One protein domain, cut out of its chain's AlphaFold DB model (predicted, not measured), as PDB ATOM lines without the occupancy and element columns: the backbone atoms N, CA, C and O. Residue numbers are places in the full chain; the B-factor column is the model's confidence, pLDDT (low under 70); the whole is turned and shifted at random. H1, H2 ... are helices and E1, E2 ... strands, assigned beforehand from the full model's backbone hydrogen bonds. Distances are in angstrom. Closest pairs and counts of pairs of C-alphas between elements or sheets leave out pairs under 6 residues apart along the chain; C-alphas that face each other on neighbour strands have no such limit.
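What this domain is: This is residues 82 to 273 of the 284 residues of an uncharacterized protein of Kineothrix alysoides (UniProt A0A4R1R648). One broad, twisted sheet runs through the model, with H1 over one face and H2 and H3 over the other. The hairpin E1 and E2 packs on E3, E4 and E5 beside H2, and its long loop, residues 88 to 102, reaches out at one end of the longest axis. The 192 printed residues include, in chain order, E1 to E5, H1, E6 to E10, H2, H3 and E11, of mixed class. The nine-strand sheet E3 to E11 is branched and antiparallel but for the parallel pair E6 and E11. The whole is compact, with a radius of gyration of the C-alphas of 17.9 A, yet elongated in outline, 63 by 36 by 30 A.

Where its parts are: E1, residues 82 to 87, begins at C-alpha 82 (-48.776, -32.133, -32.022). E2 is 103 to 109, E3 114 to 117, E4 120 to 125 and E5 128 to 134. H1, residues 147 to 158, is 16.4 A long. E6 is 168 to 173 and E7 176 to 178. E8, 182 to 193, is 33.3 A long and bends by 54 degrees at residue 190. E9, 198 to 211, is 40.6 A long and begins at (-21.759, -15.528, -40.472); E10, 214 to 223, is 29.4 A. H2 is 231 to 242, 16.2 A, and H3 250 to 262, 18.4 A. E11, 269 to 272, ends at (-36.699, -0.595, -26.304).

How they stand to each other: E7, E8, E9 and E10 form a meander, each strand the antiparallel neighbour of the one before, as do E3, E4 and E5. N 205 of E9 and O 220 of E10 are 2.8 A apart, and N 131 of E5 and O 219 of E10 2.9 A. E6 and E7 lie on one side of E8, E9 on the other; N 187 and O 204 are 2.8 A apart. E6 and E11 are parallel, with N 270 and O 170 2.9 A apart. H1, 8.3 A over the sheet, is over E8 and E9; the closest C-alphas of H1 and E8 are Thr 148 and Ala 183, 5.2 A. On the opposite face, H2 is over E5 and E10 and H3 over E8 and E9, with Thr 201 and Ala 253 the closest C-alphas of E9 and H3, 5.9 A. E2 touches E4, closest C-alphas Pro 109 and Ser 123, 5.8 A. In H1, H2 and H3 every O i to N i+4 pair is within hydrogen-bond range.

The domain as a whole: The farthest C-alphas, Gly 97 and Ala 262, are 63.5 A apart. The printed part has no cut. The links E1 to E2 and E5 to H1 are long. Mean pLDDT of the printed part is 90.6; residues 139 to 144 and 266 to 273 are under 70.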
ATOM      1  N   TYR A  82     -48.215 -30.938 -32.644       94.31
ATOM      2  CA  TYR A  82     -48.776 -32.133 -32.022       94.31
ATOM      3  C   TYR A  82     -48.754 -31.967 -30.502       94.31
ATOM      4  O   TYR A  82     -47.951 -31.186 -29.979       94.31
ATOM      5  N   ASP A  83     -49.659 -32.651 -29.812       94.31
ATOM      6  CA  ASP A  83     -49.822 -32.535 -28.370       94.31
ATOM      7  C   ASP A  83     -48.832 -33.414 -27.597       94.31
ATOM      8  O   ASP A  83     -48.494 -34.531 -27.987       94.31
ATOM      9  N   GLU A  84     -48.381 -32.894 -26.461       94.88
ATOM     10  CA  GLU A  84     -47.551 -33.578 -25.479       94.88
ATOM     11  C   GLU A  84     -48.012 -33.209 -24.070       94.88
ATOM     12  O   GLU A  84     -48.556 -32.128 -23.833       94.88
ATOM     13  N   ILE A  85     -47.766 -34.093 -23.101       94.31
ATOM     14  CA  ILE A  85     -48.183 -33.870 -21.710       94.31
ATOM     15  C   ILE A  85     -46.965 -33.617 -20.831       94.31
ATOM     16  O   ILE A  85     -46.193 -34.536 -20.532       94.31
ATOM     17  N   LEU A  86     -46.865 -32.394 -20.313       95.56
ATOM     18  CA  LEU A  86     -45.911 -32.041 -19.269       95.56
ATOM     19  C   LEU A  86     -46.498 -32.306 -17.885       95.56
ATOM     20  O   LEU A  86     -47.702 -32.182 -17.655       95.56
ATOM     21  N   ARG A  87     -45.644 -32.717 -16.948       94.75
ATOM     22  CA  ARG A  87     -46.008 -33.106 -15.584       94.75
ATOM     23  C   ARG A  87     -44.939 -32.686 -14.587       94.75
ATOM     24  O   ARG A  87     -43.757 -32.747 -14.902       94.75
ATOM     25  N   THR A  88     -45.333 -32.342 -13.367       90.81
ATOM     26  CA  THR A  88     -44.382 -32.091 -12.270       90.81
ATOM     27  C   THR A  88     -43.853 -33.397 -11.672       90.81
ATOM     28  O   THR A  88     -44.315 -34.504 -11.989       90.81
ATOM     29  N   ASP A  89     -42.890 -33.279 -10.756       87.44
ATOM     30  CA  ASP A  89     -42.654 -34.339  -9.781       87.44
ATOM     31  C   ASP A  89     -43.907 -34.593  -8.939       87.44
ATOM     32  O   ASP A  89     -44.795 -33.746  -8.814       87.44
ATOM     33  N   SER A  90     -44.000 -35.814  -8.414       88.44
ATOM     34  CA  SER A  90     -45.111 -36.166  -7.548       88.44
ATOM     35  C   SER A  90     -44.810 -35.716  -6.126       88.44
ATOM     36  O   SER A  90     -43.785 -36.105  -5.564       88.44
ATOM     37  N   GLU A  91     -45.727 -34.958  -5.539       86.19
ATOM     38  CA  GLU A  91     -45.622 -34.433  -4.180       86.19
ATOM     39  C   GLU A  91     -46.810 -34.896  -3.334       86.19
ATOM     40  O   GLU A  91     -47.901 -35.145  -3.848       86.19
ATOM     41  N   GLU A  92     -46.598 -35.057  -2.028       87.31
ATOM     42  CA  GLU A  92     -47.681 -35.411  -1.113       87.31
ATOM     43  C   GLU A  92     -48.559 -34.183  -0.860       87.31
ATOM     44  O   GLU A  92     -48.133 -33.205  -0.237       87.31
ATOM     45  N   ASN A  93     -49.809 -34.248  -1.305       86.69
ATOM     46  CA  ASN A  93     -50.804 -33.250  -0.965       86.69
ATOM     47  C   ASN A  93     -51.133 -33.365   0.534       86.69
ATOM     48  O   ASN A  93     -51.606 -34.397   1.013       86.69
ATOM     49  N   LYS A  94     -50.887 -32.285   1.284       87.31
ATOM     50  CA  LYS A  94     -51.054 -32.247   2.747       87.31
ATOM     51  C   LYS A  94     -52.504 -32.414   3.207       87.31
ATOM     52  O   LYS A  94     -52.725 -32.813   4.349       87.31
ATOM     53  N   GLU A  95     -53.476 -32.094   2.358       87.50
ATOM     54  CA  GLU A  95     -54.901 -32.225   2.663       87.50
ATOM     55  C   GLU A  95     -55.412 -33.643   2.394       87.50
ATOM     56  O   GLU A  95     -56.178 -34.188   3.191       87.50
ATOM     57  N   THR A  96     -54.974 -34.262   1.293       87.75
ATOM     58  CA  THR A  96     -55.461 -35.586   0.869       87.75
ATOM     59  C   THR A  96     -54.573 -36.743   1.343       87.75
ATOM     60  O   THR A  96     -55.033 -37.889   1.373       87.75
ATOM     61  N   GLY A  97     -53.318 -36.468   1.720       89.62
ATOM     62  CA  GLY A  97     -52.291 -37.461   2.060       89.62
ATOM     63  C   GLY A  97     -51.871 -38.333   0.872       89.62
ATOM     64  O   GLY A  97     -51.355 -39.436   1.063       89.62
ATOM     65  N   LYS A  98     -52.172 -37.902  -0.360       90.19
ATOM     66  CA  LYS A  98     -51.882 -38.650  -1.585       90.19
ATOM     67  C   LYS A  98     -50.759 -37.988  -2.361       90.19
ATOM     68  O   LYS A  98     -50.626 -36.772  -2.377       90.19
ATOM     69  N   MET A  99     -49.988 -38.828  -3.044       91.62
ATOM     70  CA  MET A  99     -49.031 -38.387  -4.048       91.62
ATOM     71  C   MET A  99     -49.807 -37.876  -5.265       91.62
ATOM     72  O   MET A  99     -50.500 -38.649  -5.930       91.62
ATOM     73  N   GLU A 100     -49.703 -36.583  -5.534       88.94
ATOM     74  CA  GLU A 100     -50.358 -35.893  -6.642       88.94
ATOM     75  C   GLU A 100     -49.288 -35.281  -7.552       88.94
ATOM     76  O   GLU A 100     -48.127 -35.149  -7.166       88.94
ATOM     77  N   LYS A 101     -49.646 -35.007  -8.805       89.12
ATOM     78  CA  LYS A 101     -48.774 -34.361  -9.791       89.12
ATOM     79  C   LYS A 101     -49.625 -33.404 -10.608       89.12
ATOM     80  O   LYS A 101     -50.753 -33.757 -10.962       89.12
ATOM     81  N   LYS A 102     -49.080 -32.242 -10.936       88.50
ATOM     82  CA  LYS A 102     -49.726 -31.314 -11.862       88.50
ATOM     83  C   LYS A 102     -49.409 -31.752 -13.281       88.50
ATOM     84  O   LYS A 102     -48.355 -32.346 -13.526       88.50
ATOM     85  N   GLN A 103     -50.326 -31.492 -14.202       92.50
ATOM     86  CA  GLN A 103     -50.117 -31.760 -15.618       92.50
ATOM     87  C   GLN A 103     -50.713 -30.663 -16.492       92.50
ATOM     88  O   GLN A 103     -51.607 -29.921 -16.069       92.50
ATOM     89  N   ILE A 104     -50.185 -30.563 -17.701       93.88
ATOM     90  CA  ILE A 104     -50.662 -29.659 -18.736       93.88
ATOM     91  C   ILE A 104     -50.378 -30.270 -20.104       93.88
ATOM     92  O   ILE A 104     -49.318 -30.867 -20.308       93.88
ATOM     93  N   THR A 105     -51.324 -30.106 -21.016       94.94
ATOM     94  CA  THR A 105     -51.138 -30.417 -22.430       94.94
ATOM     95  C   THR A 105     -50.540 -29.211 -23.130       94.94
ATOM     96  O   THR A 105     -50.962 -28.074 -22.911       94.94
ATOM     97  N   VAL A 106     -49.524 -29.453 -23.948       96.25
ATOM     98  CA  VAL A 106     -48.818 -28.436 -24.727       96.25
ATOM     99  C   VAL A 106     -48.758 -28.884 -26.177       96.25
ATOM    100  O   VAL A 106     -48.642 -30.075 -26.438       96.25
ATOM    101  N   TYR A 107     -48.811 -27.943 -27.114       97.00
ATOM    102  CA  TYR A 107     -48.672 -28.237 -28.536       97.00
ATOM    103  C   TYR A 107     -47.324 -27.744 -29.039       97.00
ATOM    104  O   TYR A 107     -47.043 -26.547 -29.003       97.00
ATOM    105  N   ILE A 108     -46.487 -28.664 -29.514       97.06
ATOM    106  CA  ILE A 108     -45.123 -28.351 -29.953       97.06
ATOM    107  C   ILE A 108     -44.931 -28.647 -31.445       97.06
ATOM    108  O   ILE A 108     -45.632 -29.501 -31.994       97.06
ATOM    109  N   PRO A 109     -43.993 -27.960 -32.129       97.38
ATOM    110  CA  PRO A 109     -43.731 -28.198 -33.540       97.38
ATOM    111  C   PRO A 109     -43.421 -29.666 -33.848       97.38
ATOM    112  O   PRO A 109     -42.578 -30.285 -33.197       97.38
ATOM    113  N   GLN A 110     -44.049 -30.201 -34.891       94.56
ATOM    114  CA  GLN A 110     -43.702 -31.487 -35.481       94.56
ATOM    115  C   GLN A 110     -42.326 -31.368 -36.148       94.56
ATOM    116  O   GLN A 110     -42.162 -30.696 -37.170       94.56
ATOM    117  N   ALA A 111     -41.330 -32.019 -35.555       90.75
ATOM    118  CA  ALA A 111     -39.946 -32.002 -36.008       90.75
ATOM    119  C   ALA A 111     -39.342 -33.407 -35.959       90.75
ATOM    120  O   ALA A 111     -39.754 -34.244 -35.158       90.75
ATOM    121  N   ASP A 112     -38.300 -33.640 -36.760       81.19
ATOM    122  CA  ASP A 112     -37.539 -34.897 -36.717       81.19
ATOM    123  C   ASP A 112     -36.833 -35.101 -35.361       81.19
ATOM    124  O   ASP A 112     -36.529 -36.230 -34.972       81.19
ATOM    125  N   TYR A 113     -36.578 -34.005 -34.637       77.56
ATOM    126  CA  TYR A 113     -35.922 -33.992 -33.334       77.56
ATOM    127  C   TYR A 113     -36.701 -33.110 -32.352       77.56
ATOM    128  O   TYR A 113     -36.401 -31.930 -32.187       77.56
ATOM    129  N   ALA A 114     -37.688 -33.707 -31.687       90.25
ATOM    130  CA  ALA A 114     -38.322 -33.146 -30.500       90.25
ATOM    131  C   ALA A 114     -37.792 -33.852 -29.242       90.25
ATOM    132  O   ALA A 114     -37.474 -35.045 -29.259       90.25
ATOM    133  N   SER A 115     -37.681 -33.110 -28.146       93.38
ATOM    134  CA  SER A 115     -37.271 -33.618 -26.841       93.38
ATOM    135  C   SER A 115     -38.314 -33.230 -25.809       93.38
ATOM    136  O   SER A 115     -38.484 -32.055 -25.502       93.38
ATOM    137  N   VAL A 116     -38.972 -34.229 -25.232       93.88
ATOM    138  CA  VAL A 116     -39.935 -34.043 -24.148       93.88
ATOM    139  C   VAL A 116     -39.419 -34.782 -22.929       93.88
ATOM    140  O   VAL A 116     -39.184 -35.993 -22.954       93.88
ATOM    141  N   ASN A 117     -39.212 -34.047 -21.845       90.88
ATOM    142  CA  ASN A 117     -38.767 -34.593 -20.579       90.88
ATOM    143  C   ASN A 117     -39.617 -34.031 -19.453       90.88
ATOM    144  O   ASN A 117     -39.370 -32.919 -19.008       90.88
ATOM    145  N   ARG A 118     -40.539 -34.849 -18.942       92.62
ATOM    146  CA  ARG A 118     -41.350 -34.610 -17.742       92.62
ATOM    147  C   ARG A 118     -41.965 -33.205 -17.675       92.62
ATOM    148  O   ARG A 118     -43.133 -33.091 -17.999       92.62
ATOM    149  N   SER A 119     -41.230 -32.188 -17.235       94.88
ATOM    150  CA  SER A 119     -41.679 -30.803 -17.079       94.88
ATOM    151  C   SER A 119     -41.199 -29.851 -18.184       94.88
ATOM    152  O   SER A 119     -41.542 -28.680 -18.135       94.88
ATOM    153  N   ASN A 120     -40.422 -30.311 -19.164       96.75
ATOM    154  CA  ASN A 120     -39.926 -29.497 -20.273       96.75
ATOM    155  C   ASN A 120     -40.238 -30.161 -21.622       96.75
ATOM    156  O   ASN A 120     -40.114 -31.383 -21.763       96.75
ATOM    157  N   ALA A 121     -40.625 -29.355 -22.606       97.50
ATOM    158  CA  ALA A 121     -40.695 -29.743 -24.007       97.50
ATOM    159  C   ALA A 121     -39.861 -28.785 -24.856       97.50
ATOM    160  O   ALA A 121     -39.903 -27.575 -24.661       97.50
ATOM    161  N   TYR A 122     -39.152 -29.341 -25.830       97.25
ATOM    162  CA  TYR A 122     -38.312 -28.622 -26.775       97.25
ATOM    163  C   TYR A 122     -38.520 -29.192 -28.179       97.25
ATOM    164  O   TYR A 122     -38.446 -30.409 -28.372       97.25
ATOM    165  N   SER A 123     -38.736 -28.333 -29.171       97.81
ATOM    166  CA  SER A 123     -38.784 -28.745 -30.576       97.81
ATOM    167  C   SER A 123     -38.395 -27.607 -31.514       97.81
ATOM    168  O   SER A 123     -38.702 -26.442 -31.253       97.81
ATOM    169  N   THR A 124     -37.755 -27.950 -32.634       97.12
ATOM    170  CA  THR A 124     -37.340 -26.989 -33.662       97.12
ATOM    171  C   THR A 124     -37.835 -27.409 -35.042       97.12
ATOM    172  O   THR A 124     -37.430 -28.445 -35.566       97.12
ATOM    173  N   ALA A 125     -38.649 -26.566 -35.680       97.31
ATOM    174  CA  ALA A 125     -39.109 -26.761 -37.054       97.31
ATOM    175  C   ALA A 125     -39.172 -25.431 -37.813       97.31
ATOM    176  O   ALA A 125     -39.565 -24.404 -37.270       97.31
ATOM    177  N   PHE A 126     -38.805 -25.444 -39.099       96.75
ATOM    178  CA  PHE A 126     -38.918 -24.281 -39.997       96.75
ATOM    179  C   PHE A 126     -38.285 -22.987 -39.439       96.75
ATOM    180  O   PHE A 126     -38.843 -21.903 -39.611       96.75
ATOM    181  N   GLY A 127     -37.146 -23.104 -38.751       96.12
ATOM    182  CA  GLY A 127     -36.448 -21.973 -38.131       96.12
ATOM    183  C   GLY A 127     -37.095 -21.438 -36.854       96.12
ATOM    184  O   GLY A 127     -36.648 -20.421 -36.342       96.12
ATOM    185  N   VAL A 128     -38.120 -22.109 -36.327       98.25
ATOM    186  CA  VAL A 128     -38.760 -21.790 -35.048       98.25
ATOM    187  C   VAL A 128     -38.378 -22.859 -34.039       98.25
ATOM    188  O   VAL A 128     -38.623 -24.041 -34.260       98.25
ATOM    189  N   THR A 129     -37.784 -22.436 -32.934       98.12
ATOM    190  CA  THR A 129     -37.562 -23.259 -31.747       98.12
ATOM    191  C   THR A 129     -38.588 -22.877 -30.697       98.12
ATOM    192  O   THR A 129     -38.686 -21.702 -30.342       98.12
ATOM    193  N   LEU A 130     -39.327 -23.861 -30.201       98.44
ATOM    194  CA  LEU A 130     -40.233 -23.718 -29.074       98.44
ATOM    195  C   LEU A 130     -39.660 -24.479 -27.882       98.44
ATOM    196  O   LEU A 130     -39.323 -25.658 -27.999       98.44
ATOM    197  N   GLU A 131     -39.605 -23.809 -26.741       98.12
ATOM    198  CA  GLU A 131     -39.339 -24.407 -25.441       98.12
ATOM    199  C   GLU A 131     -40.494 -24.089 -24.491       98.12
ATOM    200  O   GLU A 131     -40.963 -22.952 -24.427       98.12
ATOM    201  N   VAL A 132     -40.964 -25.102 -23.766       98.19
ATOM    202  CA  VAL A 132     -42.021 -24.976 -22.762       98.19
ATOM    203  C   VAL A 132     -41.539 -25.599 -21.467       98.19
ATOM    204  O   VAL A 132     -41.190 -26.777 -21.444       98.19
ATOM    205  N   GLU A 133     -41.566 -24.831 -20.387       97.00
ATOM    206  CA  GLU A 133     -41.184 -25.255 -19.045       97.00
ATOM    207  C   GLU A 133     -42.380 -25.141 -18.100       97.00
ATOM    208  O   GLU A 133     -42.931 -24.060 -17.903       97.00
ATOM    209  N   LEU A 134     -42.767 -26.262 -17.494       95.50
ATOM    210  CA  LEU A 134     -43.714 -26.336 -16.388       95.50
ATOM    211  C   LEU A 134     -42.958 -26.191 -15.065       95.50
ATOM    212  O   LEU A 134     -42.031 -26.957 -14.798       95.50
ATOM    213  N   GLU A 135     -43.404 -25.257 -14.227       91.94
ATOM    214  CA  GLU A 135     -42.745 -24.846 -12.981       91.94
ATOM    215  C   GLU A 135     -41.265 -24.472 -13.218       91.94
ATOM    216  O   GLU A 135     -40.363 -25.099 -12.647       91.94
ATOM    217  N   PRO A 136     -40.990 -23.487 -14.102       92.00
ATOM    218  CA  PRO A 136     -39.630 -23.072 -14.421       92.00
ATOM    219  C   PRO A 136     -38.897 -22.599 -13.160       92.00
ATOM    220  O   PRO A 136     -39.473 -21.966 -12.271       92.00
ATOM    221  N   TYR A 137     -37.593 -22.863 -13.089       85.12
ATOM    222  CA  TYR A 137     -36.772 -22.368 -11.986       85.12
ATOM    223  C   TYR A 137     -36.509 -20.863 -12.159       85.12
ATOM    224  O   TYR A 137     -35.568 -20.461 -12.842       85.12
ATOM    225  N   ILE A 138     -37.338 -20.031 -11.524       82.81
ATOM    226  CA  ILE A 138     -37.209 -18.567 -11.519       82.81
ATOM    227  C   ILE A 138     -36.887 -18.107 -10.091       82.81
ATOM    228  O   ILE A 138     -37.571 -18.472  -9.135       82.81
ATOM    229  N   GLN A 139     -35.811 -17.328  -9.927       61.34
ATOM    230  CA  GLN A 139     -35.258 -16.993  -8.605       61.34
ATOM    231  C   GLN A 139     -36.183 -16.131  -7.736       61.34
ATOM    232  O   GLN A 139     -36.073 -16.167  -6.510       61.34
ATOM    233  N   TYR A 140     -37.105 -15.379  -8.340       61.19
ATOM    234  CA  TYR A 140     -37.977 -14.437  -7.637       61.19
ATOM    235  C   TYR A 140     -39.272 -15.096  -7.110       61.19
ATOM    236  O   TYR A 140     -40.313 -14.469  -7.012       61.19
ATOM    237  N   ASN A 141     -39.214 -16.365  -6.691       57.81
ATOM    238  CA  ASN A 141     -40.334 -17.068  -6.048       57.81
ATOM    239  C   ASN A 141     -40.534 -16.614  -4.575       57.81
ATOM    240  O   ASN A 141     -40.413 -17.406  -3.637       57.81
ATOM    241  N   MET A 142     -40.728 -15.308  -4.349       62.09
ATOM    242  CA  MET A 142     -41.159 -14.744  -3.060       62.09
ATOM    243  C   MET A 142     -42.680 -14.894  -2.885       62.09
ATOM    244  O   MET A 142     -43.397 -15.015  -3.861       62.09
ATOM    245  N   GLU A 143     -43.201 -14.877  -1.654       60.50
ATOM    246  CA  GLU A 143     -44.631 -15.163  -1.395       60.50
ATOM    247  C   GLU A 143     -45.627 -14.216  -2.109       60.50
ATOM    248  O   GLU A 143     -46.783 -14.594  -2.258       60.50
ATOM    249  N   ASP A 144     -45.189 -13.040  -2.586       65.94
ATOM    250  CA  ASP A 144     -46.028 -12.000  -3.207       65.94
ATOM    251  C   ASP A 144     -45.373 -11.386  -4.475       65.94
ATOM    252  O   ASP A 144     -45.201 -10.167  -4.549       65.94
ATOM    253  N   TYR A 145     -44.927 -12.188  -5.451       74.94
ATOM    254  CA  TYR A 145     -44.393 -11.645  -6.717       74.94
ATOM    255  C   TYR A 145     -45.489 -11.379  -7.755       74.94
ATOM    256  O   TYR A 145     -46.516 -12.056  -7.788       74.94
ATOM    257  N   LEU A 146     -45.234 -10.438  -8.667       88.69
ATOM    258  CA  LEU A 146     -45.985 -10.324  -9.919       88.69
ATOM    259  C   LEU A 146     -45.330 -11.168 -11.023       88.69
ATOM    260  O   LEU A 146     -44.104 -11.253 -11.113       88.69
ATOM    261  N   VAL A 147     -46.133 -11.758 -11.913       91.38
ATOM    262  CA  VAL A 147     -45.627 -12.534 -13.068       91.38
ATOM    263  C   VAL A 147     -44.680 -11.691 -13.937       91.38
ATOM    264  O   VAL A 147     -43.680 -12.192 -14.452       91.38
ATOM    265  N   THR A 148     -44.938 -10.385 -14.034       93.62
ATOM    266  CA  THR A 148     -44.069  -9.417 -14.711       93.62
ATOM    267  C   THR A 148     -42.699  -9.286 -14.042       93.62
ATOM    268  O   THR A 148     -41.688  -9.346 -14.736       93.62
ATOM    269  N   GLU A 149     -42.635  -9.189 -12.711       91.75
ATOM    270  CA  GLU A 149     -41.377  -9.112 -11.949       91.75
ATOM    271  C   GLU A 149     -40.547 -10.395 -12.095       91.75
ATOM    272  O   GLU A 149     -39.326 -10.335 -12.267       91.75
ATOM    273  N   ASN A 150     -41.206 -11.560 -12.098       91.88
ATOM    274  CA  ASN A 150     -40.548 -12.842 -12.354       91.88
ATOM    275  C   ASN A 150     -39.912 -12.890 -13.742       91.88
ATOM    276  O   ASN A 150     -38.748 -13.282 -13.876       91.88
ATOM    277  N   LEU A 151     -40.661 -12.486 -14.772       94.69
ATOM    278  CA  LEU A 151     -40.152 -12.483 -16.137       94.69
ATOM    279  C   LEU A 151     -39.030 -11.448 -16.318       94.69
ATOM    280  O   LEU A 151     -38.018 -11.757 -16.946       94.69
ATOM    281  N   GLU A 152     -39.152 -10.255 -15.728       93.88
ATOM    282  CA  GLU A 152     -38.079  -9.254 -15.725       93.88
ATOM    283  C   GLU A 152     -36.793  -9.818 -15.118       93.88
ATOM    284  O   GLU A 152     -35.737  -9.765 -15.754       93.88
ATOM    285  N   CYS A 153     -36.883 -10.415 -13.927       91.12
ATOM    286  CA  CYS A 153     -35.741 -11.003 -13.232       91.12
ATOM    287  C   CYS A 153     -35.091 -12.124 -14.056       91.12
ATOM    288  O   CYS A 153     -33.874 -12.117 -14.258       91.12
ATOM    289  N   TYR A 154     -35.901 -13.029 -14.615       92.19
ATOM    290  CA  TYR A 154     -35.423 -14.098 -15.493       92.19
ATOM    291  C   TYR A 154     -34.630 -13.547 -16.692       92.19
ATOM    292  O   TYR A 154     -33.531 -14.020 -16.989       92.19
ATOM    293  N   LEU A 155     -35.131 -12.501 -17.360       93.56
ATOM    294  CA  LEU A 155     -34.469 -11.887 -18.520       93.56
ATOM    295  C   LEU A 155     -33.235 -11.052 -18.158       93.56
ATOM    296  O   LEU A 155     -32.376 -10.805 -19.014       93.56
ATOM    297  N   GLU A 156     -33.149 -10.548 -16.932       90.75
ATOM    298  CA  GLU A 156     -31.942  -9.892 -16.433       90.75
ATOM    299  C   GLU A 156     -30.823 -10.901 -16.188       90.75
ATOM    300  O   GLU A 156     -29.704 -10.651 -16.634       90.75
ATOM    301  N   GLU A 157     -31.129 -12.059 -15.603       89.56
ATOM    302  CA  GLU A 157     -30.155 -13.138 -15.406       89.56
ATOM    303  C   GLU A 157     -29.738 -13.787 -16.730       89.56
ATOM    304  O   GLU A 157     -28.545 -13.949 -17.005       89.56
ATOM    305  N   ARG A 158     -30.710 -14.119 -17.589       89.44
ATOM    306  CA  ARG A 158     -30.482 -14.847 -18.849       89.44
ATOM    307  C   ARG A 158     -29.580 -14.101 -19.832       89.44
ATOM    308  O   ARG A 158     -28.879 -14.744 -20.615       89.44
ATOM    309  N   PHE A 159     -29.634 -12.769 -19.803       90.81
ATOM    310  CA  PHE A 159     -28.888 -11.868 -20.687       90.81
ATOM    311  C   PHE A 159     -27.885 -10.994 -19.929       90.81
ATOM    312  O   PHE A 159     -27.499  -9.928 -20.422       90.81
ATOM    313  N   ASP A 160     -27.466 -11.411 -18.734       88.00
ATOM    314  CA  ASP A 160     -26.436 -10.700 -17.988       88.00
ATOM    315  C   ASP A 160     -25.126 -10.704 -18.809       88.00
ATOM    316  O   ASP A 160     -24.587 -11.780 -19.120       88.00
ATOM    317  N   PRO A 161     -24.586  -9.524 -19.173       84.12
ATOM    318  CA  PRO A 161     -23.355  -9.422 -19.952       84.12
ATOM    319  C   PRO A 161     -22.123  -9.956 -19.209       84.12
ATOM    320  O   PRO A 161     -21.088 -10.188 -19.833       84.12
ATOM    321  N   PHE A 162     -22.200 -10.137 -17.886       84.06
ATOM    322  CA  PHE A 162     -21.147 -10.772 -17.100       84.06
ATOM    323  C   PHE A 162     -21.036 -12.274 -17.395       84.06
ATOM    324  O   PHE A 162     -19.921 -12.797 -17.444       84.06
ATOM    325  N   TYR A 163     -22.164 -12.958 -17.611       79.69
ATOM    326  CA  TYR A 163     -22.207 -14.404 -17.861       79.69
ATOM    327  C   TYR A 163     -22.284 -14.761 -19.350       79.69
ATOM    328  O   TYR A 163     -21.827 -15.833 -19.740       79.69
ATOM    329  N   THR A 164     -22.809 -13.861 -20.184       77.81
ATOM    330  CA  THR A 164     -23.093 -14.131 -21.601       77.81
ATOM    331  C   THR A 164     -22.613 -12.986 -22.480       77.81
ATOM    332  O   THR A 164     -23.197 -11.906 -22.498       77.81
ATOM    333  N   ALA A 165     -21.540 -13.228 -23.237       78.56
ATOM    334  CA  ALA A 165     -20.949 -12.232 -24.133       78.56
ATOM    335  C   ALA A 165     -21.301 -12.458 -25.611       78.56
ATOM    336  O   ALA A 165     -20.954 -11.613 -26.441       78.56
ATOM    337  N   ASP A 166     -21.951 -13.569 -25.956       84.44
ATOM    338  CA  ASP A 166     -22.141 -13.996 -27.348       84.44
ATOM    339  C   ASP A 166     -23.244 -13.208 -28.064       84.44
ATOM    340  O   ASP A 166     -23.119 -12.925 -29.255       84.44
ATOM    341  N   TYR A 167     -24.236 -12.715 -27.319       89.88
ATOM    342  CA  TYR A 167     -25.314 -11.879 -27.845       89.88
ATOM    343  C   TYR A 167     -24.794 -10.503 -28.263       89.88
ATOM    344  O   TYR A 167     -24.290  -9.726 -27.449       89.88
ATOM    345  N   LYS A 168     -24.893 -10.173 -29.548       90.62
ATOM    346  CA  LYS A 168     -24.480  -8.884 -30.115       90.62
ATOM    347  C   LYS A 168     -25.692  -8.060 -30.505       90.62
ATOM    348  O   LYS A 168     -26.708  -8.605 -30.911       90.62
ATOM    349  N   ASP A 169     -25.555  -6.739 -30.400       90.94
ATOM    350  CA  ASP A 169     -26.641  -5.800 -30.698       90.94
ATOM    351  C   ASP A 169     -27.946  -6.171 -29.963       90.94
ATOM    352  O   ASP A 169     -29.020  -6.229 -30.551       90.94
ATOM    353  N   LEU A 170     -27.842  -6.513 -28.675       93.00
ATOM    354  CA  LEU A 170     -28.965  -7.013 -27.888       93.00
ATOM    355  C   LEU A 170     -30.002  -5.902 -27.679       93.00
ATOM    356  O   LEU A 170     -29.695  -4.851 -27.108       93.00
ATOM    357  N   VAL A 171     -31.239  -6.163 -28.085       93.88
ATOM    358  CA  VAL A 171     -32.399  -5.303 -27.850       93.88
ATOM    359  C   VAL A 171     -33.416  -6.082 -27.031       93.88
ATOM    360  O   VAL A 171     -33.826  -7.156 -27.447       93.88
ATOM    361  N   LYS A 172     -33.826  -5.547 -25.879       94.50
ATOM    362  CA  LYS A 172     -34.903  -6.120 -25.050       94.50
ATOM    363  C   LYS A 172     -36.093  -5.166 -25.021       94.50
ATOM    364  O   LYS A 172     -35.871  -3.960 -24.862       94.50
ATOM    365  N   SER A 173     -37.312  -5.673 -25.171       95.62
ATOM    366  CA  SER A 173     -38.525  -4.902 -24.885       95.62
ATOM    367  C   SER A 173     -38.677  -4.660 -23.381       95.62
ATOM    368  O   SER A 173     -37.952  -5.228 -22.558       95.62
ATOM    369  N   GLU A 174     -39.632  -3.809 -23.021       95.44
ATOM    370  CA  GLU A 174     -40.215  -3.840 -21.680       95.44
ATOM    371  C   GLU A 174     -41.026  -5.131 -21.499       95.44
ATOM    372  O   GLU A 174     -41.453  -5.743 -22.484       95.44
ATOM    373  N   VAL A 175     -41.196  -5.561 -20.247       96.56
ATOM    374  CA  VAL A 175     -42.105  -6.660 -19.927       96.56
ATOM    375  C   VAL A 175     -43.526  -6.108 -19.916       96.56
ATOM    376  O   VAL A 175     -43.836  -5.158 -19.200       96.56
ATOM    377  N   GLU A 176     -44.376  -6.695 -20.746       95.94
ATOM    378  CA  GLU A 176     -45.777  -6.327 -20.904       95.94
ATOM    379  C   GLU A 176     -46.651  -7.292 -20.103       95.94
ATOM    380  O   GLU A 176     -46.476  -8.507 -20.182       95.94
ATOM    381  N   GLU A 177     -47.605  -6.761 -19.343       95.38
ATOM    382  CA  GLU A 177     -48.647  -7.556 -18.690       95.38
ATOM    383  C   GLU A 177     -49.706  -7.969 -19.723       95.38
ATOM    384  O   GLU A 177     -50.191  -7.140 -20.500       95.38
ATOM    385  N   ILE A 178     -50.064  -9.253 -19.734       92.94
ATOM    386  CA  ILE A 178     -51.073  -9.837 -20.617       92.94
ATOM    387  C   ILE A 178     -52.165 -10.449 -19.735       92.94
ATOM    388  O   ILE A 178     -51.957 -11.468 -19.082       92.94
ATOM    389  N   GLY A 179     -53.348  -9.835 -19.705       87.50
ATOM    390  CA  GLY A 179     -54.405 -10.272 -18.786       87.50
ATOM    391  C   GLY A 179     -54.032 -10.014 -17.322       87.50
ATOM    392  O   GLY A 179     -53.397  -9.011 -17.034       87.50
ATOM    393  N   GLU A 180     -54.465 -10.887 -16.408       87.12
ATOM    394  CA  GLU A 180     -54.229 -10.731 -14.955       87.12
ATOM    395  C   GLU A 180     -53.079 -11.607 -14.426       87.12
ATOM    396  O   GLU A 180     -52.597 -11.400 -13.316       87.12
ATOM    397  N   ASN A 181     -52.662 -12.616 -15.193       92.25
ATOM    398  CA  ASN A 181     -51.813 -13.718 -14.734       92.25
ATOM    399  C   ASN A 181     -50.702 -14.082 -15.729       92.25
ATOM    400  O   ASN A 181     -50.105 -15.153 -15.612       92.25
ATOM    401  N   ALA A 182     -50.428 -13.234 -16.722       96.00
ATOM    402  CA  ALA A 182     -49.381 -13.487 -17.697       96.00
ATOM    403  C   ALA A 182     -48.544 -12.247 -18.014       96.00
ATOM    404  O   ALA A 182     -48.970 -11.103 -17.853       96.00
ATOM    405  N   ALA A 183     -47.326 -12.492 -18.483       96.94
ATOM    406  CA  ALA A 183     -46.391 -11.474 -18.921       96.94
ATOM    407  C   ALA A 183     -45.675 -11.911 -20.200       96.94
ATOM    408  O   ALA A 183     -45.406 -13.097 -20.404       96.94
ATOM    409  N   ARG A 184     -45.329 -10.945 -21.049       97.88
ATOM    410  CA  ARG A 184     -44.612 -11.151 -22.311       97.88
ATOM    411  C   ARG A 184     -43.419 -10.211 -22.410       97.88
ATOM    412  O   ARG A 184     -43.487  -9.063 -21.988       97.88
ATOM    413  N   ALA A 185     -42.348 -10.668 -23.046       98.25
ATOM    414  CA  ALA A 185     -41.273  -9.798 -23.507       98.25
ATOM    415  C   ALA A 185     -40.650 -10.322 -24.795       98.25
ATOM    416  O   ALA A 185     -40.688 -11.521 -25.076       98.25
ATOM    417  N   THR A 186     -40.015  -9.432 -25.549       98.19
ATOM    418  CA  THR A 186     -39.284  -9.779 -26.763       98.19
ATOM    419  C   THR A 186     -37.820  -9.388 -26.647       98.19
ATOM    420  O   THR A 186     -37.438  -8.409 -25.995       98.19
ATOM    421  N   VAL A 187     -36.972 -10.192 -27.275       96.94
ATOM    422  CA  VAL A 187     -35.533  -9.988 -27.327       96.94
ATOM    423  C   VAL A 187     -35.050 -10.213 -28.752       96.94
ATOM    424  O   VAL A 187     -35.367 -11.218 -29.375       96.94
ATOM    425  N   GLU A 188     -34.240  -9.291 -29.260       95.88
ATOM    426  CA  GLU A 188     -33.618  -9.384 -30.577       95.88
ATOM    427  C   GLU A 188     -32.099  -9.295 -30.427       95.88
ATOM    428  O   GLU A 188     -31.585  -8.370 -29.789       95.88
ATOM    429  N   TYR A 189     -31.348 -10.193 -31.056       95.25
ATOM    430  CA  TYR A 189     -29.883 -10.132 -31.054       95.25
ATOM    431  C   TYR A 189     -29.281 -10.760 -32.307       95.25
ATOM    432  O   TYR A 189     -29.950 -11.446 -33.076       95.25
ATOM    433  N   CYS A 190     -27.993 -10.504 -32.510       95.06
ATOM    434  CA  CYS A 190     -27.155 -11.199 -33.471       95.06
ATOM    435  C   CYS A 190     -26.201 -12.141 -32.732       95.06
ATOM    436  O   CYS A 190     -25.598 -11.747 -31.734       95.06
ATOM    437  N   GLU A 191     -26.003 -13.347 -33.245       93.12
ATOM    438  CA  GLU A 191     -25.006 -14.299 -32.747       93.12
ATOM    439  C   GLU A 191     -24.119 -14.758 -33.904       93.12
ATOM    440  O   GLU A 191     -24.560 -14.815 -35.055       93.12
ATOM    441  N   TYR A 192     -22.839 -14.995 -33.620       91.25
ATOM    442  CA  TYR A 192     -21.896 -15.460 -34.630       91.25
ATOM    443  C   TYR A 192     -21.968 -16.979 -34.743       91.25
ATOM    444  O   TYR A 192     -21.596 -17.693 -33.812       91.25
ATOM    445  N   ASP A 193     -22.382 -17.462 -35.905       91.00
ATOM    446  CA  ASP A 193     -22.294 -18.867 -36.249       91.00
ATOM    447  C   ASP A 193     -20.903 -19.184 -36.800       91.00
ATOM    448  O   ASP A 193     -20.533 -18.807 -37.915       91.00
ATOM    449  N   SER A 194     -20.131 -19.908 -35.992       89.62
ATOM    450  CA  SER A 194     -18.783 -20.346 -36.350       89.62
ATOM    451  C   SER A 194     -18.741 -21.435 -37.426       89.62
ATOM    452  O   SER A 194     -17.681 -21.641 -38.017       89.62
ATOM    453  N   TRP A 195     -19.849 -22.143 -37.672       90.25
ATOM    454  CA  TRP A 195     -19.907 -23.194 -38.689       90.25
ATOM    455  C   TRP A 195     -20.009 -22.598 -40.091       90.25
ATOM    456  O   TRP A 195     -19.267 -23.015 -40.981       90.25
ATOM    457  N   ASP A 196     -20.863 -21.586 -40.252       90.81
ATOM    458  CA  ASP A 196     -21.088 -20.902 -41.528       90.81
ATOM    459  C   ASP A 196     -20.319 -19.571 -41.674       90.81
ATOM    460  O   ASP A 196     -20.447 -18.906 -42.703       90.81
ATOM    461  N   ASP A 197     -19.522 -19.178 -40.672       90.19
ATOM    462  CA  ASP A 197     -18.753 -17.920 -40.628       90.19
ATOM    463  C   ASP A 197     -19.622 -16.683 -40.924       90.19
ATOM    464  O   ASP A 197     -19.305 -15.827 -41.757       90.19
ATOM    465  N   LYS A 198     -20.777 -16.599 -40.259       91.38
ATOM    466  CA  LYS A 198     -21.759 -15.528 -40.472       91.38
ATOM    467  C   LYS A 198     -22.439 -15.123 -39.171       91.38
ATOM    468  O   LYS A 198     -22.522 -15.898 -38.228       91.38
ATOM    469  N   TYR A 199     -22.969 -13.904 -39.135       93.31
ATOM    470  CA  TYR A 199     -23.883 -13.498 -38.070       93.31
ATOM    471  C   TYR A 199     -25.320 -13.836 -38.449       93.31
ATOM    472  O   TYR A 199     -25.763 -13.510 -39.554       93.31
ATOM    473  N   ILE A 200     -26.030 -14.448 -37.511       94.94
ATOM    474  CA  ILE A 200     -27.443 -14.800 -37.613       94.94
ATOM    475  C   ILE A 200     -28.225 -13.892 -36.672       94.94
ATOM    476  O   ILE A 200     -27.750 -13.569 -35.581       94.94
ATOM    477  N   THR A 201     -29.408 -13.461 -37.100       96.88
ATOM    478  CA  THR A 201     -30.315 -12.686 -36.256       96.88
ATOM    479  C   THR A 201     -31.376 -13.590 -35.645       96.88
ATOM    480  O   THR A 201     -32.019 -14.367 -36.347       96.88
ATOM    481  N   PHE A 202     -31.578 -13.431 -34.342       97.25
ATOM    482  CA  PHE A 202     -32.560 -14.163 -33.559       97.25
ATOM    483  C   PHE A 202     -33.609 -13.207 -33.005       97.25
ATOM    484  O   PHE A 202     -33.274 -12.130 -32.501       97.25
ATOM    485  N   PHE A 203     -34.865 -13.637 -33.078       98.19
ATOM    486  CA  PHE A 203     -35.994 -13.013 -32.397       98.19
ATOM    487  C   PHE A 203     -36.533 -13.998 -31.380       98.19
ATOM    488  O   PHE A 203     -36.873 -15.122 -31.734       98.19
ATOM    489  N   VAL A 204     -36.598 -13.589 -30.123       98.38
ATOM    490  CA  VAL A 204     -37.064 -14.431 -29.027       98.38
ATOM    491  C   VAL A 204     -38.258 -13.763 -28.376       98.38
ATOM    492  O   VAL A 204     -38.171 -12.606 -27.975       98.38
ATOM    493  N   THR A 205     -39.363 -14.486 -28.257       98.62
ATOM    494  CA  THR A 205     -40.519 -14.079 -27.457       98.62
ATOM    495  C   THR A 205     -40.602 -14.976 -26.235       98.62
ATOM    496  O   THR A 205     -40.633 -16.200 -26.364       98.62
ATOM    497  N   TYR A 206     -40.629 -14.356 -25.062       98.44
ATOM    498  CA  TYR A 206     -40.846 -15.009 -23.782       98.44
ATOM    499  C   TYR A 206     -42.260 -14.711 -23.312       98.44
ATOM    500  O   TYR A 206     -42.676 -13.551 -23.325       98.44
ATOM    501  N   TYR A 207     -42.966 -15.744 -22.876       98.12
ATOM    502  CA  TYR A 207     -44.300 -15.650 -22.307       98.12
ATOM    503  C   TYR A 207     -44.352 -16.473 -21.022       98.12
ATOM    504  O   TYR A 207     -44.121 -17.679 -21.045       98.12
ATOM    505  N   LEU A 208     -44.617 -15.816 -19.898       97.12
ATOM    506  CA  LEU A 208     -44.756 -16.446 -18.590       97.12
ATOM    507  C   LEU A 208     -46.214 -16.334 -18.160       97.12
ATOM    508  O   LEU A 208     -46.753 -15.232 -18.157       97.12
ATOM    509  N   VAL A 209     -46.842 -17.446 -17.793       96.00
ATOM    510  CA  VAL A 209     -48.243 -17.476 -17.360       96.00
ATOM    511  C   VAL A 209     -48.414 -18.327 -16.110       96.00
ATOM    512  O   VAL A 209     -47.836 -19.409 -15.990       96.00
ATOM    513  N   GLU A 210     -49.224 -17.838 -15.180       93.75
ATOM    514  CA  GLU A 210     -49.674 -18.569 -14.003       93.75
ATOM    515  C   GLU A 210     -51.081 -19.124 -14.253       93.75
ATOM    516  O   GLU A 210     -52.047 -18.386 -14.406       93.75
ATOM    517  N   LEU A 211     -51.210 -20.441 -14.328       91.62
ATOM    518  CA  LEU A 211     -52.476 -21.143 -14.529       91.62
ATOM    519  C   LEU A 211     -52.900 -21.746 -13.195       91.62
ATOM    520  O   LEU A 211     -52.179 -22.607 -12.733       91.62
ATOM    521  N   GLU A 212     -54.037 -21.366 -12.608       84.25
ATOM    522  CA  GLU A 212     -54.561 -21.856 -11.307       84.25
ATOM    523  C   GLU A 212     -53.515 -22.122 -10.202       84.25
ATOM    524  O   GLU A 212     -53.387 -21.322  -9.280       84.25
ATOM    525  N   ASP A 213     -52.807 -23.253 -10.254       82.44
ATOM    526  CA  ASP A 213     -51.781 -23.671  -9.308       82.44
ATOM    527  C   ASP A 213     -50.372 -23.868  -9.904       82.44
ATOM    528  O   ASP A 213     -49.502 -24.337  -9.179       82.44
ATOM    529  N   LYS A 214     -50.108 -23.565 -11.178       89.00
ATOM    530  CA  LYS A 214     -48.850 -23.876 -11.888       89.00
ATOM    531  C   LYS A 214     -48.340 -22.713 -12.732       89.00
ATOM    532  O   LYS A 214     -49.114 -22.031 -13.396       89.00
ATOM    533  N   MET A 215     -47.023 -22.552 -12.793       92.81
ATOM    534  CA  MET A 215     -46.381 -21.588 -13.685       92.81
ATOM    535  C   MET A 215     -45.872 -22.261 -14.961       92.81
ATOM    536  O   MET A 215     -45.337 -23.368 -14.912       92.81
ATOM    537  N   VAL A 216     -46.017 -21.594 -16.105       96.12
ATOM    538  CA  VAL A 216     -45.523 -22.075 -17.399       96.12
ATOM    539  C   VAL A 216     -44.738 -20.969 -18.091       96.12
ATOM    540  O   VAL A 216     -45.270 -19.882 -18.312       96.12
ATOM    541  N   LEU A 217     -43.486 -21.253 -18.453       97.56
ATOM    542  CA  LEU A 217     -42.680 -20.400 -19.325       97.56
ATOM    543  C   LEU A 217     -42.681 -20.989 -20.733       97.56
ATOM    544  O   LEU A 217     -42.309 -22.143 -20.933       97.56
ATOM    545  N   VAL A 218     -43.070 -20.177 -21.707       98.38
ATOM    546  CA  VAL A 218     -43.002 -20.490 -23.131       98.38
ATOM    547  C   VAL A 218     -41.978 -19.561 -23.768       98.38
ATOM    548  O   VAL A 218     -42.099 -18.337 -23.697       98.38
ATOM    549  N   THR A 219     -40.968 -20.141 -24.405       98.56
ATOM    550  CA  THR A 219     -39.938 -19.413 -25.146       98.56
ATOM    551  C   THR A 219     -40.023 -19.801 -26.612       98.56
ATOM    552  O   THR A 219     -39.834 -20.960 -26.968       98.56
ATOM    553  N   THR A 220     -40.279 -18.823 -27.479       98.56
ATOM    554  CA  THR A 220     -40.233 -19.017 -28.933       98.56
ATOM    555  C   THR A 220     -39.059 -18.253 -29.514       98.56
ATOM    556  O   THR A 220     -39.001 -17.035 -29.387       98.56
ATOM    557  N   THR A 221     -38.133 -18.953 -30.166       98.50
ATOM    558  CA  THR A 221     -36.982 -18.365 -30.860       98.50
ATOM    559  C   THR A 221     -37.115 -18.574 -32.361       98.50
ATOM    560  O   THR A 221     -37.220 -19.710 -32.815       98.50
ATOM    561  N   VAL A 222     -37.056 -17.496 -33.138       98.38
ATOM    562  CA  VAL A 222     -36.993 -17.534 -34.599       98.38
ATOM    563  C   VAL A 222     -35.568 -17.230 -35.059       98.38
ATOM    564  O   VAL A 222     -35.049 -16.136 -34.831       98.38
ATOM    565  N   ASP A 223     -34.948 -18.222 -35.693       96.50
ATOM    566  CA  ASP A 223     -33.634 -18.165 -36.339       96.50
ATOM    567  C   ASP A 223     -33.806 -17.737 -37.800       96.50
ATOM    568  O   ASP A 223     -34.288 -18.510 -38.634       96.50
ATOM    569  N   GLU A 224     -33.373 -16.515 -38.121       95.75
ATOM    570  CA  GLU A 224     -33.486 -15.943 -39.466       95.75
ATOM    571  C   GLU A 224     -32.814 -16.783 -40.555       95.75
ATOM    572  O   GLU A 224     -33.277 -16.782 -41.695       95.75
ATOM    573  N   SER A 225     -31.766 -17.536 -40.233       94.56
ATOM    574  CA  SER A 225     -31.052 -18.337 -41.225       94.56
ATOM    575  C   SER A 225     -31.788 -19.622 -41.615       94.56
ATOM    576  O   SER A 225     -31.513 -20.186 -42.679       94.56
ATOM    577  N   SER A 226     -32.741 -20.052 -40.785       95.44
ATOM    578  CA  SER A 226     -33.434 -21.339 -40.892       95.44
ATOM    579  C   SER A 226     -34.924 -21.210 -41.237       95.44
ATOM    580  O   SER A 226     -35.613 -22.224 -41.398       95.44
ATOM    581  N   VAL A 227     -35.449 -19.986 -41.365       96.38
ATOM    582  CA  VAL A 227     -36.855 -19.759 -41.728       96.38
ATOM    583  C   VAL A 227     -37.181 -20.261 -43.135       96.38
ATOM    584  O   VAL A 227     -36.361 -20.252 -44.054       96.38
ATOM    585  N   THR A 228     -38.427 -20.681 -43.330       96.38
ATOM    586  CA  THR A 228     -38.928 -21.209 -44.605       96.38
ATOM    587  C   THR A 228     -40.281 -20.592 -44.957       96.38
ATOM    588  O   THR A 228     -40.898 -19.889 -44.161       96.38
ATOM    589  N   GLY A 229     -40.825 -20.920 -46.135       96.88
ATOM    590  CA  GLY A 229     -42.189 -20.512 -46.506       96.88
ATOM    591  C   GLY A 229     -43.300 -21.079 -45.607       96.88
ATOM    592  O   GLY A 229     -44.443 -20.643 -45.723       96.88
ATOM    593  N   LYS A 230     -42.991 -22.044 -44.728       97.56
ATOM    594  CA  LYS A 230     -43.937 -22.622 -43.759       97.56
ATOM    595  C   LYS A 230     -43.929 -21.908 -42.406       97.56
ATOM    596  O   LYS A 230     -44.897 -22.045 -41.668       97.56
ATOM    597  N   THR A 231     -42.886 -21.130 -42.107       97.69
ATOM    598  CA  THR A 231     -42.713 -20.437 -40.821       97.69
ATOM    599  C   THR A 231     -43.934 -19.603 -40.419       97.69
ATOM    600  O   THR A 231     -44.383 -19.788 -39.295       97.69
ATOM    601  N   PRO A 232     -44.553 -18.778 -41.295       98.00
ATOM    602  CA  PRO A 232     -45.705 -17.966 -40.888       98.00
ATOM    603  C   PRO A 232     -46.887 -18.793 -40.375       98.00
ATOM    604  O   PRO A 232     -47.470 -18.451 -39.360       98.00
ATOM    605  N   LYS A 233     -47.193 -19.924 -41.023       98.19
ATOM    606  CA  LYS A 233     -48.301 -20.788 -40.598       98.19
ATOM    607  C   LYS A 233     -48.013 -21.520 -39.290       98.19
ATOM    608  O   LYS A 233     -48.923 -21.724 -38.504       98.19
ATOM    609  N   LEU A 234     -46.761 -21.923 -39.064       98.19
ATOM    610  CA  LEU A 234     -46.369 -22.502 -37.779       98.19
ATOM    611  C   LEU A 234     -46.543 -21.477 -36.651       98.19
ATOM    612  O   LEU A 234     -47.066 -21.824 -35.599       98.19
ATOM    613  N   LEU A 235     -46.135 -20.223 -36.878       98.44
ATOM    614  CA  LEU A 235     -46.343 -19.149 -35.908       98.44
ATOM    615  C   LEU A 235     -47.839 -18.923 -35.648       98.44
ATOM    616  O   LEU A 235     -48.225 -18.916 -34.490       98.44
ATOM    617  N   GLU A 236     -48.686 -18.861 -36.683       98.31
ATOM    618  CA  GLU A 236     -50.148 -18.736 -36.526       98.31
ATOM    619  C   GLU A 236     -50.748 -19.839 -35.628       98.31
ATOM    620  O   GLU A 236     -51.583 -19.552 -34.772       98.31
ATOM    621  N   GLU A 237     -50.324 -21.098 -35.791       98.50
ATOM    622  CA  GLU A 237     -50.794 -22.208 -34.947       98.50
ATOM    623  C   GLU A 237     -50.304 -22.083 -33.496       98.50
ATOM    624  O   GLU A 237     -51.072 -22.320 -32.561       98.50
ATOM    625  N   LEU A 238     -49.048 -21.666 -33.291       98.44
ATOM    626  CA  LEU A 238     -48.500 -21.421 -31.954       98.44
ATOM    627  C   LEU A 238     -49.230 -20.269 -31.255       98.44
ATOM    628  O   LEU A 238     -49.626 -20.416 -30.103       98.44
ATOM    629  N   GLU A 239     -49.456 -19.148 -31.939       98.31
ATOM    630  CA  GLU A 239     -50.201 -18.005 -31.396       98.31
ATOM    631  C   GLU A 239     -51.649 -18.390 -31.067       98.31
ATOM    632  O   GLU A 239     -52.182 -17.971 -30.039       98.31
ATOM    633  N   ALA A 240     -52.276 -19.238 -31.891       97.19
ATOM    634  CA  ALA A 240     -53.621 -19.742 -31.638       97.19
ATOM    635  C   ALA A 240     -53.698 -20.611 -30.372       97.19
ATOM    636  O   ALA A 240     -54.643 -20.462 -29.600       97.19
ATOM    637  N   PHE A 241     -52.718 -21.481 -30.118       97.50
ATOM    638  CA  PHE A 241     -52.712 -22.310 -28.908       97.50
ATOM    639  C   PHE A 241     -52.264 -21.535 -27.656       97.50
ATOM    640  O   PHE A 241     -52.905 -21.604 -26.606       97.50
ATOM    641  N   TYR A 242     -51.160 -20.793 -27.754       96.88
ATOM    642  CA  TYR A 242     -50.519 -20.138 -26.611       96.88
ATOM    643  C   TYR A 242     -51.083 -18.750 -26.279       96.88
ATOM    644  O   TYR A 242     -50.805 -18.236 -25.196       96.88
ATOM    645  N   GLN A 243     -51.891 -18.161 -27.167       95.25
ATOM    646  CA  GLN A 243     -52.605 -16.892 -26.963       95.25
ATOM    647  C   GLN A 243     -51.698 -15.673 -26.702       95.25
ATOM    648  O   GLN A 243     -52.102 -14.720 -26.035       95.25
ATOM    649  N   PHE A 244     -50.486 -15.659 -27.266       94.50
ATOM    650  CA  PHE A 244     -49.616 -14.479 -27.298       94.50
ATOM    651  C   PHE A 244     -49.031 -14.273 -28.698       94.50
ATOM    652  O   PHE A 244     -48.874 -15.227 -29.448       94.50
ATOM    653  N   GLU A 245     -48.695 -13.027 -29.037       96.19
ATOM    654  CA  GLU A 245     -48.069 -12.666 -30.317       96.19
ATOM    655  C   GLU A 245     -46.563 -12.970 -30.300       96.19
ATOM    656  O   GLU A 245     -45.825 -12.477 -29.433       96.19
ATOM    657  N   ILE A 246     -46.091 -13.726 -31.292       97.44
ATOM    658  CA  ILE A 246     -44.677 -14.058 -31.474       97.44
ATOM    659  C   ILE A 246     -44.031 -12.996 -32.367       97.44
ATOM    660  O   ILE A 246     -44.373 -12.822 -33.534       97.44
ATOM    661  N   ASP A 247     -43.043 -12.286 -31.825       95.19
ATOM    662  CA  ASP A 247     -42.392 -11.190 -32.538       95.19
ATOM    663  C   ASP A 247     -41.441 -11.709 -33.624       95.19
ATOM    664  O   ASP A 247     -40.368 -12.236 -33.335       95.19
ATOM    665  N   TRP A 248     -41.818 -11.537 -34.893       96.38
ATOM    666  CA  TRP A 248     -40.993 -11.919 -36.037       96.38
ATOM    667  C   TRP A 248     -41.267 -11.029 -37.254       96.38
ATOM    668  O   TRP A 248     -42.406 -10.833 -37.664       96.38
ATOM    669  N   ASP A 249     -40.202 -10.505 -37.872       95.38
ATOM    670  CA  ASP A 249     -40.292  -9.842 -39.177       95.38
ATOM    671  C   ASP A 249     -38.992 -10.036 -39.970       95.38
ATOM    672  O   ASP A 249     -37.914  -9.618 -39.542       95.38
ATOM    673  N   ALA A 250     -39.100 -10.646 -41.153       94.12
ATOM    674  CA  ALA A 250     -37.940 -10.994 -41.975       94.12
ATOM    675  C   ALA A 250     -37.142  -9.766 -42.449       94.12
ATOM    676  O   ALA A 250     -35.916  -9.824 -42.545       94.12
ATOM    677  N   LYS A 251     -37.808  -8.634 -42.724       95.50
ATOM    678  CA  LYS A 251     -37.123  -7.412 -43.174       95.50
ATOM    679  C   LYS A 251     -36.367  -6.757 -42.025       95.50
ATOM    680  O   LYS A 251     -35.242  -6.305 -42.215       95.50
ATOM    681  N   ARG A 252     -36.960  -6.721 -40.831       95.00
ATOM    682  CA  ARG A 252     -36.331  -6.245 -39.596       95.00
ATOM    683  C   ARG A 252     -35.127  -7.111 -39.243       95.00
ATOM    684  O   ARG A 252     -34.099  -6.558 -38.867       95.00
ATOM    685  N   ALA A 253     -35.224  -8.427 -39.426       95.06
ATOM    686  CA  ALA A 253     -34.111  -9.346 -39.221       95.06
ATOM    687  C   ALA A 253     -32.930  -9.044 -40.163       95.06
ATOM    688  O   ALA A 253     -31.804  -8.829 -39.708       95.06
ATOM    689  N   GLU A 254     -33.194  -8.920 -41.467       94.31
ATOM    690  CA  GLU A 254     -32.172  -8.572 -42.461       94.31
ATOM    691  C   GLU A 254     -31.546  -7.193 -42.195       94.31
ATOM    692  O   GLU A 254     -30.320  -7.029 -42.275       94.31
ATOM    693  N   GLN A 255     -32.374  -6.205 -41.844       95.06
ATOM    694  CA  GLN A 255     -31.928  -4.854 -41.517       95.06
ATOM    695  C   GLN A 255     -31.014  -4.854 -40.287       95.06
ATOM    696  O   GLN A 255     -29.919  -4.295 -40.343       95.06
ATOM    697  N   LYS A 256     -31.408  -5.543 -39.208       94.12
ATOM    698  CA  LYS A 256     -30.620  -5.658 -37.973       94.12
ATOM    699  C   LYS A 256     -29.243  -6.267 -38.231       94.12
ATOM    700  O   LYS A 256     -28.230  -5.711 -37.802       94.12
ATOM    701  N   ARG A 257     -29.179  -7.365 -38.996       93.31
ATOM    702  CA  ARG A 257     -27.902  -7.976 -39.403       93.31
ATOM    703  C   ARG A 257     -27.041  -7.000 -40.204       93.31
ATOM    704  O   ARG A 257     -25.846  -6.871 -39.939       93.31
ATOM    705  N   THR A 258     -27.641  -6.310 -41.172       93.50
ATOM    706  CA  THR A 258     -26.940  -5.349 -42.035       93.50
ATOM    707  C   THR A 258     -26.352  -4.194 -41.226       93.50
ATOM    708  O   THR A 258     -25.176  -3.864 -41.393       93.50
ATOM    709  N   ASP A 259     -27.127  -3.629 -40.301       92.44
ATOM    710  CA  ASP A 259     -26.694  -2.529 -39.438       92.44
ATOM    711  C   ASP A 259     -25.587  -2.957 -38.472       92.44
ATOM    712  O   ASP A 259     -24.592  -2.242 -38.298       92.44
ATOM    713  N   TYR A 260     -25.703  -4.155 -37.893       91.94
ATOM    714  CA  TYR A 260     -24.669  -4.711 -37.026       91.94
ATOM    715  C   TYR A 260     -23.333  -4.875 -37.769       91.94
ATOM    716  O   TYR A 260     -22.292  -4.414 -37.281       91.94
ATOM    717  N   LEU A 261     -23.352  -5.442 -38.980       90.88
ATOM    718  CA  LEU A 261     -22.154  -5.590 -39.812       90.88
ATOM    719  C   LEU A 261     -21.576  -4.231 -40.234       90.88
ATOM    720  O   LEU A 261     -20.365  -4.019 -40.142       90.88
ATOM    721  N   ALA A 262     -22.428  -3.277 -40.625       90.50
ATOM    722  CA  ALA A 262     -22.010  -1.924 -40.997       90.50
ATOM    723  C   ALA A 262     -21.369  -1.153 -39.827       90.50
ATOM    724  O   ALA A 262     -20.510  -0.296 -40.044       90.50
ATOM    725  N   SER A 263     -21.726  -1.485 -38.582       86.81
ATOM    726  CA  SER A 263     -21.119  -0.912 -37.374       86.81
ATOM    727  C   SER A 263     -19.698  -1.422 -37.075       86.81
ATOM    728  O   SER A 263     -19.075  -0.966 -36.113       86.81
ATOM    729  N   GLY A 264     -19.181  -2.371 -37.868       79.69
ATOM    730  CA  GLY A 264     -17.906  -3.045 -37.615       79.69
ATOM    731  C   GLY A 264     -17.982  -4.079 -36.488       79.69
ATOM    732  O   GLY A 264     -16.971  -4.348 -35.843       79.69
ATOM    733  N   GLY A 265     -19.175  -4.618 -36.215       72.56
ATOM    734  CA  GLY A 265     -19.399  -5.608 -35.160       72.56
ATOM    735  C   GLY A 265     -19.425  -5.027 -33.741       72.56
ATOM    736  O   GLY A 265     -19.216  -5.756 -32.767       72.56
ATOM    737  N   CYS A 266     -19.659  -3.719 -33.599       60.41
ATOM    738  CA  CYS A 266     -19.683  -3.049 -32.302       60.41
ATOM    739  C   CYS A 266     -20.858  -3.562 -31.451       60.41
ATOM    740  O   CYS A 266     -22.018  -3.447 -31.838       60.41
ATOM    741  N   HIS A 267     -20.558  -4.123 -30.278       58.72
ATOM    742  CA  HIS A 267     -21.572  -4.595 -29.336       58.72
ATOM    743  C   HIS A 267     -22.327  -3.400 -28.730       58.72
ATOM    744  O   HIS A 267     -21.729  -2.549 -28.066       58.72
ATOM    745  N   ARG A 268     -23.639  -3.335 -28.970       62.09
ATOM    746  CA  ARG A 268     -24.568  -2.389 -28.343       62.09
ATOM    747  C   ARG A 268     -25.624  -3.174 -27.573       62.09
ATOM    748  O   ARG A 268     -26.085  -4.200 -28.056       62.09
ATOM    749  N   THR A 269     -26.008  -2.672 -26.405       59.28
ATOM    750  CA  THR A 269     -27.160  -3.173 -25.648       59.28
ATOM    751  C   THR A 269     -28.149  -2.030 -25.511       59.28
ATOM    752  O   THR A 269     -27.784  -0.956 -25.024       59.28
ATOM    753  N   VAL A 270     -29.384  -2.232 -25.962       69.31
ATOM    754  CA  VAL A 270     -30.436  -1.208 -25.969       69.31
ATOM    755  C   VAL A 270     -31.693  -1.779 -25.305       69.31
ATOM    756  O   VAL A 270     -32.101  -2.897 -25.599       69.31
ATOM    757  N   ARG A 271     -32.330  -1.018 -24.407       55.47
ATOM    758  CA  ARG A 271     -33.710  -1.301 -23.970       55.47
ATOM    759  C   ARG A 271     -34.670  -0.534 -24.886       55.47
ATOM    760  O   ARG A 271     -34.474   0.667 -25.091       55.47
ATOM    761  N   ARG A 272     -35.661  -1.213 -25.468       58.91
ATOM    762  CA  ARG A 272     -36.699  -0.595 -26.304       58.91
ATOM    763  C   ARG A 272     -37.873  -0.212 -25.407       58.91
ATOM    764  O   ARG A 272     -38.543  -1.084 -24.875       58.91
ATOM    765  N   TYR A 273     -38.096   1.088 -25.252       42.84
ATOM    766  CA  TYR A 273     -39.225   1.639 -24.501       42.84
ATOM    767  C   TYR A 273     -40.435   1.803 -25.433       42.84
ATOM    768  O   TYR A 273     -40.297   2.444 -26.479       42.84
TER     769      TYR A 273